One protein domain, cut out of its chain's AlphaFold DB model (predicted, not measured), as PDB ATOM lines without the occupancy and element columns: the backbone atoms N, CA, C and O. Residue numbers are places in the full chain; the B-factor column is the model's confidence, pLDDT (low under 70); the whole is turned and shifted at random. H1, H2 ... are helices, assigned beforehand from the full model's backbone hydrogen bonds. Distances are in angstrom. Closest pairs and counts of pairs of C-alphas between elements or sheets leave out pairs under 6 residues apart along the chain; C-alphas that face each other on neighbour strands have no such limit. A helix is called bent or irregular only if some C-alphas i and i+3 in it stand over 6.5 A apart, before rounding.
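This is residues 2 to 77 of the 197 residues of the protein "Iso_dh domain-containing protein" of Halomonas axialensis (UniProt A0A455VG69). The longest helix, H4, forms one side of a loose body, with short H2 near its first residues and short H3 near its last; a long link, residues 10 to 22, reaches from H2 out to H1 at the far end. The 76 printed residues include four named helices, H1 to H4, and no named strand: all helix, though helices hold 35 residues, under half. The whole is loose, radius of gyration of the C-alphas 14.7 A, and elongated, 44 by 25 by 22 A.

H1, residues 2 to 9, begins at C-alpha 2 (43.109, 4.261, -49.176). H2 is residues 23 to 29 and H3 residues 37 to 41. H4, residues 59 to 73, is 19.2 A long and ends at C-alpha 73 (18.061, 9.889, -55.043); it is only just irregular, C-alphas 65 and 68 being 6.6 A apart.

H1 is apart from H2, H3 and H4. H2 and H4 are close but not clearly touching, about perpendicular at 90 degrees; their closest C-alphas, of Ser 23 and Ser 62, are 7.3 A apart. H3 and H4 are close but not clearly touching; their closest C-alphas, of Leu 38 and Ile 70, are 7.1 A apart. Every O i to N i+4 pair is within hydrogen-bond range in H1, H2 and H3, and 8 of 11 in H4.

The farthest C-alphas, of Gly 10 and Pro 58, are 44.0 A apart. The links H1 to H2 and H3 to H4 are long. The printed part has no cut, and no printed residue is under 70 in pLDDT.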
ATOM      1  N   LEU A   2      43.194   3.779 -47.786       94.06
ATOM      2  CA  LEU A   2      43.109   4.261 -49.176       94.06
ATOM      3  C   LEU A   2      44.295   5.151 -49.579       94.06
ATOM      4  O   LEU A   2      44.921   4.905 -50.602       94.06
ATOM      5  N   GLU A   3      44.692   6.096 -48.730       94.38
ATOM      6  CA  GLU A   3      45.881   6.930 -48.969       94.38
ATOM      7  C   GLU A   3      47.175   6.110 -49.069       94.38
ATOM      8  O   GLU A   3      48.036   6.387 -49.899       94.38
ATOM      9  N   ALA A   4      47.311   5.056 -48.256       95.81
ATOM     10  CA  ALA A   4      48.468   4.166 -48.314       95.81
ATOM     11  C   ALA A   4      48.512   3.374 -49.633       95.81
ATOM     12  O   ALA A   4      49.598   3.141 -50.163       95.81
ATOM     13  N   LEU A   5      47.350   2.993 -50.182       95.06
ATOM     14  CA  LEU A   5      47.244   2.372 -51.507       95.06
ATOM     15  C   LEU A   5      47.620   3.357 -52.617       95.06
ATOM     16  O   LEU A   5      48.442   3.008 -53.460       95.06
ATOM     17  N   ALA A   6      47.086   4.580 -52.574       95.38
ATOM     18  CA  ALA A   6      47.424   5.641 -53.523       95.38
ATOM     19  C   ALA A   6      48.936   5.920 -53.527       95.38
ATOM     20  O   ALA A   6      49.576   5.882 -54.574       95.38
ATOM     21  N   LYS A   7      49.540   6.068 -52.340       95.44
ATOM     22  CA  LYS A   7      50.987   6.277 -52.182       95.44
ATOM     23  C   LYS A   7      51.823   5.114 -52.717       95.44
ATOM     24  O   LYS A   7      52.901   5.342 -53.255       95.44
ATOM     25  N   LYS A   8      51.365   3.873 -52.532       96.00
ATOM     26  CA  LYS A   8      52.081   2.684 -53.012       96.00
ATOM     27  C   LYS A   8      51.996   2.535 -54.533       96.00
ATOM     28  O   LYS A   8      52.965   2.069 -55.120       96.00
ATOM     29  N   ASN A   9      50.857   2.874 -55.138       95.19
ATOM     30  CA  ASN A   9      50.655   2.714 -56.576       95.19
ATOM     31  C   ASN A   9      51.234   3.885 -57.388       95.19
ATOM     32  O   ASN A   9      51.854   3.658 -58.414       95.19
ATOM     33  N   GLY A  10      51.059   5.127 -56.925       93.38
ATOM     34  CA  GLY A  10      51.576   6.335 -57.585       93.38
ATOM     35  C   GLY A  10      50.728   6.876 -58.746       93.38
ATOM     36  O   GLY A  10      50.887   8.038 -59.099       93.38
ATOM     37  N   ASP A  11      49.796   6.084 -59.286       95.69
ATOM     38  CA  ASP A  11      49.015   6.439 -60.487       95.69
ATOM     39  C   ASP A  11      47.723   7.232 -60.216       95.69
ATOM     40  O   ASP A  11      47.057   7.678 -61.148       95.69
ATOM     41  N   PHE A  12      47.319   7.376 -58.953       94.62
ATOM     42  CA  PHE A  12      46.097   8.089 -58.576       94.62
ATOM     43  C   PHE A  12      46.205   8.694 -57.174       94.62
ATOM     44  O   PHE A  12      46.994   8.246 -56.340       94.62
ATOM     45  N   THR A  13      45.364   9.689 -56.899       96.06
ATOM     46  CA  THR A  13      45.189  10.315 -55.582       96.06
ATOM     47  C   THR A  13      43.718  10.279 -55.171       96.06
ATOM     48  O   THR A  13      42.836  10.047 -55.997       96.06
ATOM     49  N   PHE A  14      43.449  10.489 -53.883       96.12
ATOM     50  CA  PHE A  14      42.098  10.686 -53.364       96.12
ATOM     51  C   PHE A  14      42.006  12.070 -52.734       96.12
ATOM     52  O   PHE A  14      42.923  12.478 -52.021       96.12
ATOM     53  N   ASN A  15      40.897  12.762 -52.975       96.50
ATOM     54  CA  ASN A  15      40.510  13.951 -52.230       96.50
ATOM     55  C   ASN A  15      39.265  13.604 -51.414       96.50
ATOM     56  O   ASN A  15      38.275  13.143 -51.982       96.50
ATOM     57  N   PHE A  16      39.330  13.776 -50.097       97.12
ATOM     58  CA  PHE A  16      38.235  13.430 -49.198       97.12
ATOM     59  C   PHE A  16      37.588  14.698 -48.658       97.12
ATOM     60  O   PHE A  16      38.274  15.586 -48.159       97.12
ATOM     61  N   GLU A  17      36.260  14.736 -48.708       97.94
ATOM     62  CA  GLU A  17      35.465  15.668 -47.921       97.94
ATOM     63  C   GLU A  17      34.599  14.863 -46.955       97.94
ATOM     64  O   GLU A  17      33.895  13.933 -47.356       97.94
ATOM     65  N   GLU A  18      34.683  15.200 -45.671       97.56
ATOM     66  CA  GLU A  18      33.876  14.573 -44.634       97.56
ATOM     67  C   GLU A  18      32.579  15.356 -44.428       97.56
ATOM     68  O   GLU A  18      32.582  16.576 -44.266       97.56
ATOM     69  N   PHE A  19      31.464  14.629 -44.401       97.25
ATOM     70  CA  PHE A  19      30.147  15.164 -44.085       97.25
ATOM     71  C   PHE A  19      29.745  14.706 -42.684       97.25
ATOM     72  O   PHE A  19      29.777  13.515 -42.375       97.25
ATOM     73  N   ASP A  20      29.303  15.635 -41.842       95.62
ATOM     74  CA  ASP A  20      28.906  15.394 -40.449       95.62
ATOM     75  C   ASP A  20      27.495  14.782 -40.304       95.62
ATOM     76  O   ASP A  20      26.866  14.899 -39.248       95.62
ATOM     77  N   TRP A  21      26.984  14.132 -41.358       96.50
ATOM     78  CA  TRP A  21      25.620  13.602 -41.492       96.50
ATOM     79  C   TRP A  21      25.380  12.377 -40.601       96.50
ATOM     80  O   TRP A  21      25.213  11.244 -41.049       96.50
ATOM     81  N   SER A  22      25.392  12.627 -39.299       95.69
ATOM     82  CA  SER A  22      25.353  11.652 -38.217       95.69
ATOM     83  C   SER A  22      24.032  11.717 -37.453       95.69
ATOM     84  O   SER A  22      23.283  12.690 -37.539       95.69
ATOM     85  N   SER A  23      23.751  10.701 -36.632       97.19
ATOM     86  CA  SER A  23      22.582  10.742 -35.743       97.19
ATOM     87  C   SER A  23      22.676  11.862 -34.705       97.19
ATOM     88  O   SER A  23      21.640  12.344 -34.267       97.19
ATOM     89  N   GLN A  24      23.884  12.315 -34.347       96.50
ATOM     90  CA  GLN A  24      24.060  13.481 -33.478       96.50
ATOM     91  C   GLN A  24      23.576  14.758 -34.172       96.50
ATOM     92  O   GLN A  24      22.768  15.490 -33.611       96.50
ATOM     93  N   ARG A  25      23.967  14.967 -35.434       95.94
ATOM     94  CA  ARG A  25      23.464  16.079 -36.253       95.94
ATOM     95  C   ARG A  25      21.938  16.071 -36.347       95.94
ATOM     96  O   ARG A  25      21.322  17.123 -36.216       95.94
ATOM     97  N   TYR A  26      21.329  14.898 -36.537       97.62
ATOM     98  CA  TYR A  26      19.871  14.779 -36.542       97.62
ATOM     99  C   TYR A  26      19.246  15.216 -35.208       97.62
ATOM    100  O   TYR A  26      18.261  15.943 -35.212       97.62
ATOM    101  N   LEU A  27      19.820  14.817 -34.070       97.38
ATOM    102  CA  LEU A  27      19.329  15.236 -32.752       97.38
ATOM    103  C   LEU A  27      19.471  16.750 -32.532       97.38
ATOM    104  O   LEU A  27      18.581  17.365 -31.950       97.38
ATOM    105  N   ASP A  28      20.555  17.348 -33.029       97.56
ATOM    106  CA  ASP A  28      20.851  18.769 -32.828       97.56
ATOM    107  C   ASP A  28      20.087  19.686 -33.800       97.56
ATOM    108  O   ASP A  28      19.723  20.806 -33.445       97.56
ATOM    109  N   GLN A  29      19.863  19.236 -35.039       97.00
ATOM    110  CA  GLN A  29      19.361  20.068 -36.145       97.00
ATOM    111  C   GLN A  29      18.067  19.549 -36.787       97.00
ATOM    112  O   GLN A  29      17.513  20.215 -37.659       97.00
ATOM    113  N   GLY A  30      17.593  18.363 -36.404       96.69
ATOM    114  CA  GLY A  30      16.372  17.746 -36.934       96.69
ATOM    115  C   GLY A  30      16.496  17.145 -38.337       96.69
ATOM    116  O   GLY A  30      15.482  16.759 -38.909       96.69
ATOM    117  N   GLN A  31      17.702  17.075 -38.910       96.62
ATOM    118  CA  GLN A  31      17.931  16.563 -40.265       96.62
ATOM    119  C   GLN A  31      19.308  15.906 -40.408       96.62
ATOM    120  O   GLN A  31      20.308  16.406 -39.887       96.62
ATOM    121  N   TYR A  32      19.376  14.799 -41.151       97.38
ATOM    122  CA  TYR A  32      20.648  14.162 -41.506       97.38
ATOM    123  C   TYR A  32      21.355  14.916 -42.632       97.38
ATOM    124  O   TYR A  32      22.515  15.299 -42.493       97.38
ATOM    125  N   ILE A  33      20.641  15.139 -43.734       97.19
ATOM    126  CA  ILE A  33      21.146  15.812 -44.927       97.19
ATOM    127  C   ILE A  33      20.642  17.265 -44.893       97.19
ATOM    128  O   ILE A  33      19.430  17.462 -44.843       97.19
ATOM    129  N   PRO A  34      21.521  18.285 -44.879       96.38
ATOM    130  CA  PRO A  34      21.095  19.678 -45.001       96.38
ATOM    131  C   PRO A  34      20.456  19.963 -46.363       96.38
ATOM    132  O   PRO A  34      20.683  19.242 -47.335       96.38
ATOM    133  N   GLU A  35      19.735  21.078 -46.454       96.06
ATOM    134  CA  GLU A  35      19.282  21.633 -47.731       96.06
ATOM    135  C   GLU A  35      20.459  21.784 -48.715       96.06
ATOM    136  O   GLU A  35      21.546  22.231 -48.340       96.06
ATOM    137  N   GLY A  36      20.272  21.353 -49.967       96.62
ATOM    138  CA  GLY A  36      21.339  21.328 -50.976       96.62
ATOM    139  C   GLY A  36      22.373  20.204 -50.793       96.62
ATOM    140  O   GLY A  36      23.362  20.136 -51.530       96.62
ATOM    141  N   GLY A  37      22.211  19.343 -49.781       97.00
ATOM    142  CA  GLY A  37      23.199  18.330 -49.419       97.00
ATOM    143  C   GLY A  37      23.373  17.249 -50.485       97.00
ATOM    144  O   GLY A  37      24.508  16.889 -50.794       97.00
ATOM    145  N   LEU A  38      22.283  16.761 -51.088       97.25
ATOM    146  CA  LEU A  38      22.362  15.766 -52.165       97.25
ATOM    147  C   LEU A  38      22.984  16.359 -53.434       97.25
ATOM    148  O   LEU A  38      23.798  15.701 -54.072       97.25
ATOM    149  N   GLU A  39      22.672  17.607 -53.771       97.94
ATOM    150  CA  GLU A  39      23.260  18.326 -54.902       97.94
ATOM    151  C   GLU A  39      24.766  18.494 -54.713       97.94
ATOM    152  O   GLU A  39      25.541  18.243 -55.636       97.94
ATOM    153  N   LYS A  40      25.197  18.851 -53.497       97.75
ATOM    154  CA  LYS A  40      26.618  18.918 -53.154       97.75
ATOM    155  C   LYS A  40      27.276  17.542 -53.263       97.75
ATOM    156  O   LYS A  40      28.336  17.420 -53.873       97.75
ATOM    157  N   LEU A  41      26.650  16.503 -52.713       97.88
ATOM    158  CA  LEU A  41      27.183  15.140 -52.739       97.88
ATOM    159  C   LEU A  41      27.268  14.568 -54.164       97.88
ATOM    160  O   LEU A  41      28.182  13.803 -54.454       97.88
ATOM    161  N   ALA A  42      26.380  14.985 -55.070       97.69
ATOM    162  CA  ALA A  42      26.404  14.594 -56.480       97.69
ATOM    163  C   ALA A  42      27.625  15.126 -57.252       97.69
ATOM    164  O   ALA A  42      27.891  14.659 -58.357       97.69
ATOM    165  N   THR A  43      28.370  16.089 -56.697       98.00
ATOM    166  CA  THR A  43      29.602  16.602 -57.320       98.00
ATOM    167  C   THR A  43      30.811  15.680 -57.118       98.00
ATOM    168  O   THR A  43      31.845  15.892 -57.748       98.00
ATOM    169  N   PHE A  44      30.688  14.654 -56.267       98.38
ATOM    170  CA  PHE A  44      31.746  13.691 -55.960       98.38
ATOM    171  C   PHE A  44      31.677  12.459 -56.864       98.38
ATOM    172  O   PHE A  44      30.597  11.968 -57.191       98.38
ATOM    173  N   ASP A  45      32.840  11.886 -57.181       97.69
ATOM    174  CA  ASP A  45      32.938  10.672 -58.002       97.69
ATOM    175  C   ASP A  45      32.429   9.411 -57.283       97.69
ATOM    176  O   ASP A  45      31.981   8.451 -57.915       97.69
ATOM    177  N   ALA A  46      32.534   9.376 -55.952       97.50
ATOM    178  CA  ALA A  46      32.137   8.237 -55.135       97.50
ATOM    179  C   ALA A  46      31.809   8.653 -53.699       97.50
ATOM    180  O   ALA A  46      32.340   9.626 -53.168       97.50
ATOM    181  N   ILE A  47      30.975   7.845 -53.044       97.81
ATOM    182  CA  ILE A  47      30.584   8.031 -51.646       97.81
ATOM    183  C   ILE A  47      31.197   6.899 -50.828       97.81
ATOM    184  O   ILE A  47      30.870   5.727 -51.032       97.81
ATOM    185  N   TYR A  48      32.060   7.245 -49.875       97.25
ATOM    186  CA  TYR A  48      32.580   6.292 -48.900       97.25
ATOM    187  C   TYR A  48      31.744   6.357 -47.621       97.25
ATOM    188  O   TYR A  48      31.959   7.199 -46.753       97.25
ATOM    189  N   PHE A  49      30.740   5.484 -47.543       97.12
ATOM    190  CA  PHE A  49      29.743   5.487 -46.476       97.12
ATOM    191  C   PHE A  49      30.042   4.417 -45.419       97.12
ATOM    192  O   PHE A  49      30.261   3.252 -45.754       97.12
ATOM    193  N   GLY A  50      30.012   4.809 -44.144       95.50
ATOM    194  CA  GLY A  50      30.129   3.896 -43.006       95.50
ATOM    195  C   GLY A  50      28.797   3.230 -42.657       95.50
ATOM    196  O   GLY A  50      28.275   2.396 -43.394       95.50
ATOM    197  N   ALA A  51      28.246   3.593 -41.503       95.06
ATOM    198  CA  ALA A  51      26.932   3.157 -41.048       95.06
ATOM    199  C   ALA A  51      26.194   4.331 -40.397       95.06
ATOM    200  O   ALA A  51      26.820   5.278 -39.927       95.06
ATOM    201  N   VAL A  52      24.865   4.241 -40.349       94.81
ATOM    202  CA  VAL A  52      24.005   5.188 -39.635       94.81
ATOM    203  C   VAL A  52      23.025   4.416 -38.761       94.81
ATOM    204  O   VAL A  52      22.558   3.346 -39.150       94.81
ATOM    205  N   GLY A  53      22.748   4.955 -37.578       93.56
ATOM    206  CA  GLY A  53      21.830   4.389 -36.599       93.56
ATOM    207  C   GLY A  53      22.205   4.828 -35.187       93.56
ATOM    208  O   GLY A  53      23.379   5.030 -34.875       93.56
ATOM    209  N   SER A  54      21.204   4.984 -34.328       95.00
ATOM    210  CA  SER A  54      21.373   5.325 -32.915       95.00
ATOM    211  C   SER A  54      20.161   4.837 -32.140       95.00
ATOM    212  O   SER A  54      19.047   4.937 -32.629       95.00
ATOM    213  N   GLN A  55      20.342   4.394 -30.895       96.50
ATOM    214  CA  GLN A  55      19.206   4.059 -30.022       96.50
ATOM    215  C   GLN A  55      18.302   5.268 -29.726       96.50
ATOM    216  O   GLN A  55      17.161   5.094 -29.311       96.50
ATOM    217  N   GLN A  56      18.811   6.486 -29.926       97.50
ATOM    218  CA  GLN A  56      18.086   7.734 -29.676       97.50
ATOM    219  C   GLN A  56      17.294   8.224 -30.895       97.50
ATOM    220  O   GLN A  56      16.476   9.127 -30.760       97.50
ATOM    221  N   VAL A  57      17.530   7.652 -32.081       97.00
ATOM    222  CA  VAL A  57      16.838   8.037 -33.316       97.00
ATOM    223  C   VAL A  57      16.126   6.806 -33.869       97.00
ATOM    224  O   VAL A  57      16.793   5.816 -34.148       97.00
ATOM    225  N   PRO A  58      14.795   6.834 -34.059       96.62
ATOM    226  CA  PRO A  58      14.072   5.707 -34.633       96.62
ATOM    227  C   PRO A  58      14.698   5.209 -35.943       96.62
ATOM    228  O   PRO A  58      14.972   6.001 -36.847       96.62
ATOM    229  N   ASP A  59      14.869   3.892 -36.077       96.38
ATOM    230  CA  ASP A  59      15.597   3.292 -37.206       96.38
ATOM    231  C   ASP A  59      15.047   3.722 -38.570       96.38
ATOM    232  O   ASP A  59      15.817   4.031 -39.481       96.38
ATOM    233  N   HIS A  60      13.718   3.803 -38.701       95.06
ATOM    234  CA  HIS A  60      13.076   4.226 -39.944       95.06
ATOM    235  C   HIS A  60      13.495   5.646 -40.352       95.06
ATOM    236  O   HIS A  60      13.748   5.871 -41.527       95.06
ATOM    237  N   ILE A  61      13.678   6.573 -39.413       96.69
ATOM    238  CA  ILE A  61      14.150   7.931 -39.718       96.69
ATOM    239  C   ILE A  61      15.574   7.867 -40.275       96.69
ATOM    240  O   ILE A  61      15.835   8.328 -41.382       96.69
ATOM    241  N   SER A  62      16.489   7.209 -39.557       96.00
ATOM    242  CA  SER A  62      17.891   7.106 -39.987       96.00
ATOM    243  C   SER A  62      18.063   6.416 -41.349       96.00
ATOM    244  O   SER A  62      18.897   6.816 -42.166       96.00
ATOM    245  N   LEU A  63      17.247   5.396 -41.626       95.88
ATOM    246  CA  LEU A  63      17.280   4.659 -42.881       95.88
ATOM    247  C   LEU A  63      16.688   5.477 -44.034       95.88
ATOM    248  O   LEU A  63      17.308   5.535 -45.097       95.88
ATOM    249  N   TRP A  64      15.508   6.074 -43.842       96.56
ATOM    250  CA  TRP A  64      14.774   6.768 -44.900       96.56
ATOM    251  C   TRP A  64      15.356   8.147 -45.223       96.56
ATOM    252  O   TRP A  64      15.455   8.491 -46.398       96.56
ATOM    253  N   GLU A  65      15.823   8.894 -44.222       97.06
ATOM    254  CA  GLU A  65      16.261  10.288 -44.396       97.06
ATOM    255  C   GLU A  65      17.746  10.453 -44.739       97.06
ATOM    256  O   GLU A  65      18.168  11.539 -45.127       97.06
ATOM    257  N   LEU A  66      18.552   9.392 -44.624       97.00
ATOM    258  CA  LEU A  66      19.956   9.423 -45.037       97.00
ATOM    259  C   LEU A  66      20.251   8.368 -46.095       97.00
ATOM    260  O   LEU A  66      20.522   8.679 -47.254       97.00
ATOM    261  N   ARG A  67      20.208   7.092 -45.706       96.06
ATOM    262  CA  ARG A  67      20.691   6.017 -46.574       96.06
ATOM    263  C   ARG A  67      19.820   5.854 -47.815       96.06
ATOM    264  O   ARG A  67      20.356   5.721 -48.914       96.06
ATOM    265  N   LEU A  68      18.497   5.766 -47.654       96.25
ATOM    266  CA  LEU A  68      17.585   5.595 -48.787       96.25
ATOM    267  C   LEU A  68      17.473   6.883 -49.593       96.25
ATOM    268  O   LEU A  68      17.499   6.785 -50.813       96.25
ATOM    269  N   ALA A  69      17.482   8.052 -48.946       96.25
ATOM    270  CA  ALA A  69      17.573   9.340 -49.630       96.25
ATOM    271  C   ALA A  69      18.760   9.392 -50.615       96.25
ATOM    272  O   ALA A  69      18.573   9.737 -51.777       96.25
ATOM    273  N   ILE A  70      19.952   8.946 -50.198       97.19
ATOM    274  CA  ILE A  70      21.129   8.846 -51.079       97.19
ATOM    275  C   ILE A  70      20.932   7.769 -52.156       97.19
ATOM    276  O   ILE A  70      21.065   8.042 -53.349       97.19
ATOM    277  N   CYS A  71      20.640   6.524 -51.759       96.31
ATOM    278  CA  CYS A  71      20.609   5.408 -52.707       96.31
ATOM    279  C   CYS A  71      19.507   5.551 -53.766       96.31
ATOM    280  O   CYS A  71      19.743   5.234 -54.929       96.31
ATOM    281  N   GLN A  72      18.314   5.996 -53.373       95.31
ATOM    282  CA  GLN A  72      17.194   6.203 -54.289       95.31
ATOM    283  C   GLN A  72      17.362   7.516 -55.062       95.31
ATOM    284  O   GLN A  72      17.144   7.523 -56.271       95.31
ATOM    285  N   GLY A  73      17.830   8.587 -54.408       95.38
ATOM    286  CA  GLY A  73      18.061   9.889 -55.043       95.38
ATOM    287  C   GLY A  73      19.096   9.853 -56.171       95.38
ATOM    288  O   GLY A  73      18.929  10.537 -57.176       95.38
ATOM    289  N   PHE A  74      20.122   9.003 -56.057       97.56
ATOM    290  CA  PHE A  74      21.147   8.817 -57.096       97.56
ATOM    291  C   PHE A  74      20.931   7.591 -57.990       97.56
ATOM    292  O   PHE A  74      21.846   7.191 -58.706       97.56
ATOM    293  N   ASP A  75      19.752   6.965 -57.940       96.81
ATOM    294  CA  ASP A  75      19.430   5.756 -58.712       96.81
ATOM    295  C   ASP A  75      20.496   4.644 -58.575       96.81
ATOM    296  O   ASP A  75      20.834   3.933 -59.525       96.81
ATOM    297  N   GLN A  76      21.034   4.460 -57.361       97.62
ATOM    298  CA  GLN A  76      21.986   3.398 -57.012       97.62
ATOM    299  C   GLN A  76      21.258   2.050 -56.881       97.62
ATOM    300  O   GLN A  76      21.210   1.432 -55.812       97.62
ATOM    301  N   TYR A  77      20.656   1.608 -57.985       98.06
ATOM    302  CA  TYR A  77      19.690   0.512 -58.044       98.06
ATOM    303  C   TYR A  77      20.281  -0.875 -57.774       98.06
ATOM    304  O   TYR A  77      19.558  -1.779 -57.359       98.06
TER     305      TYR A  77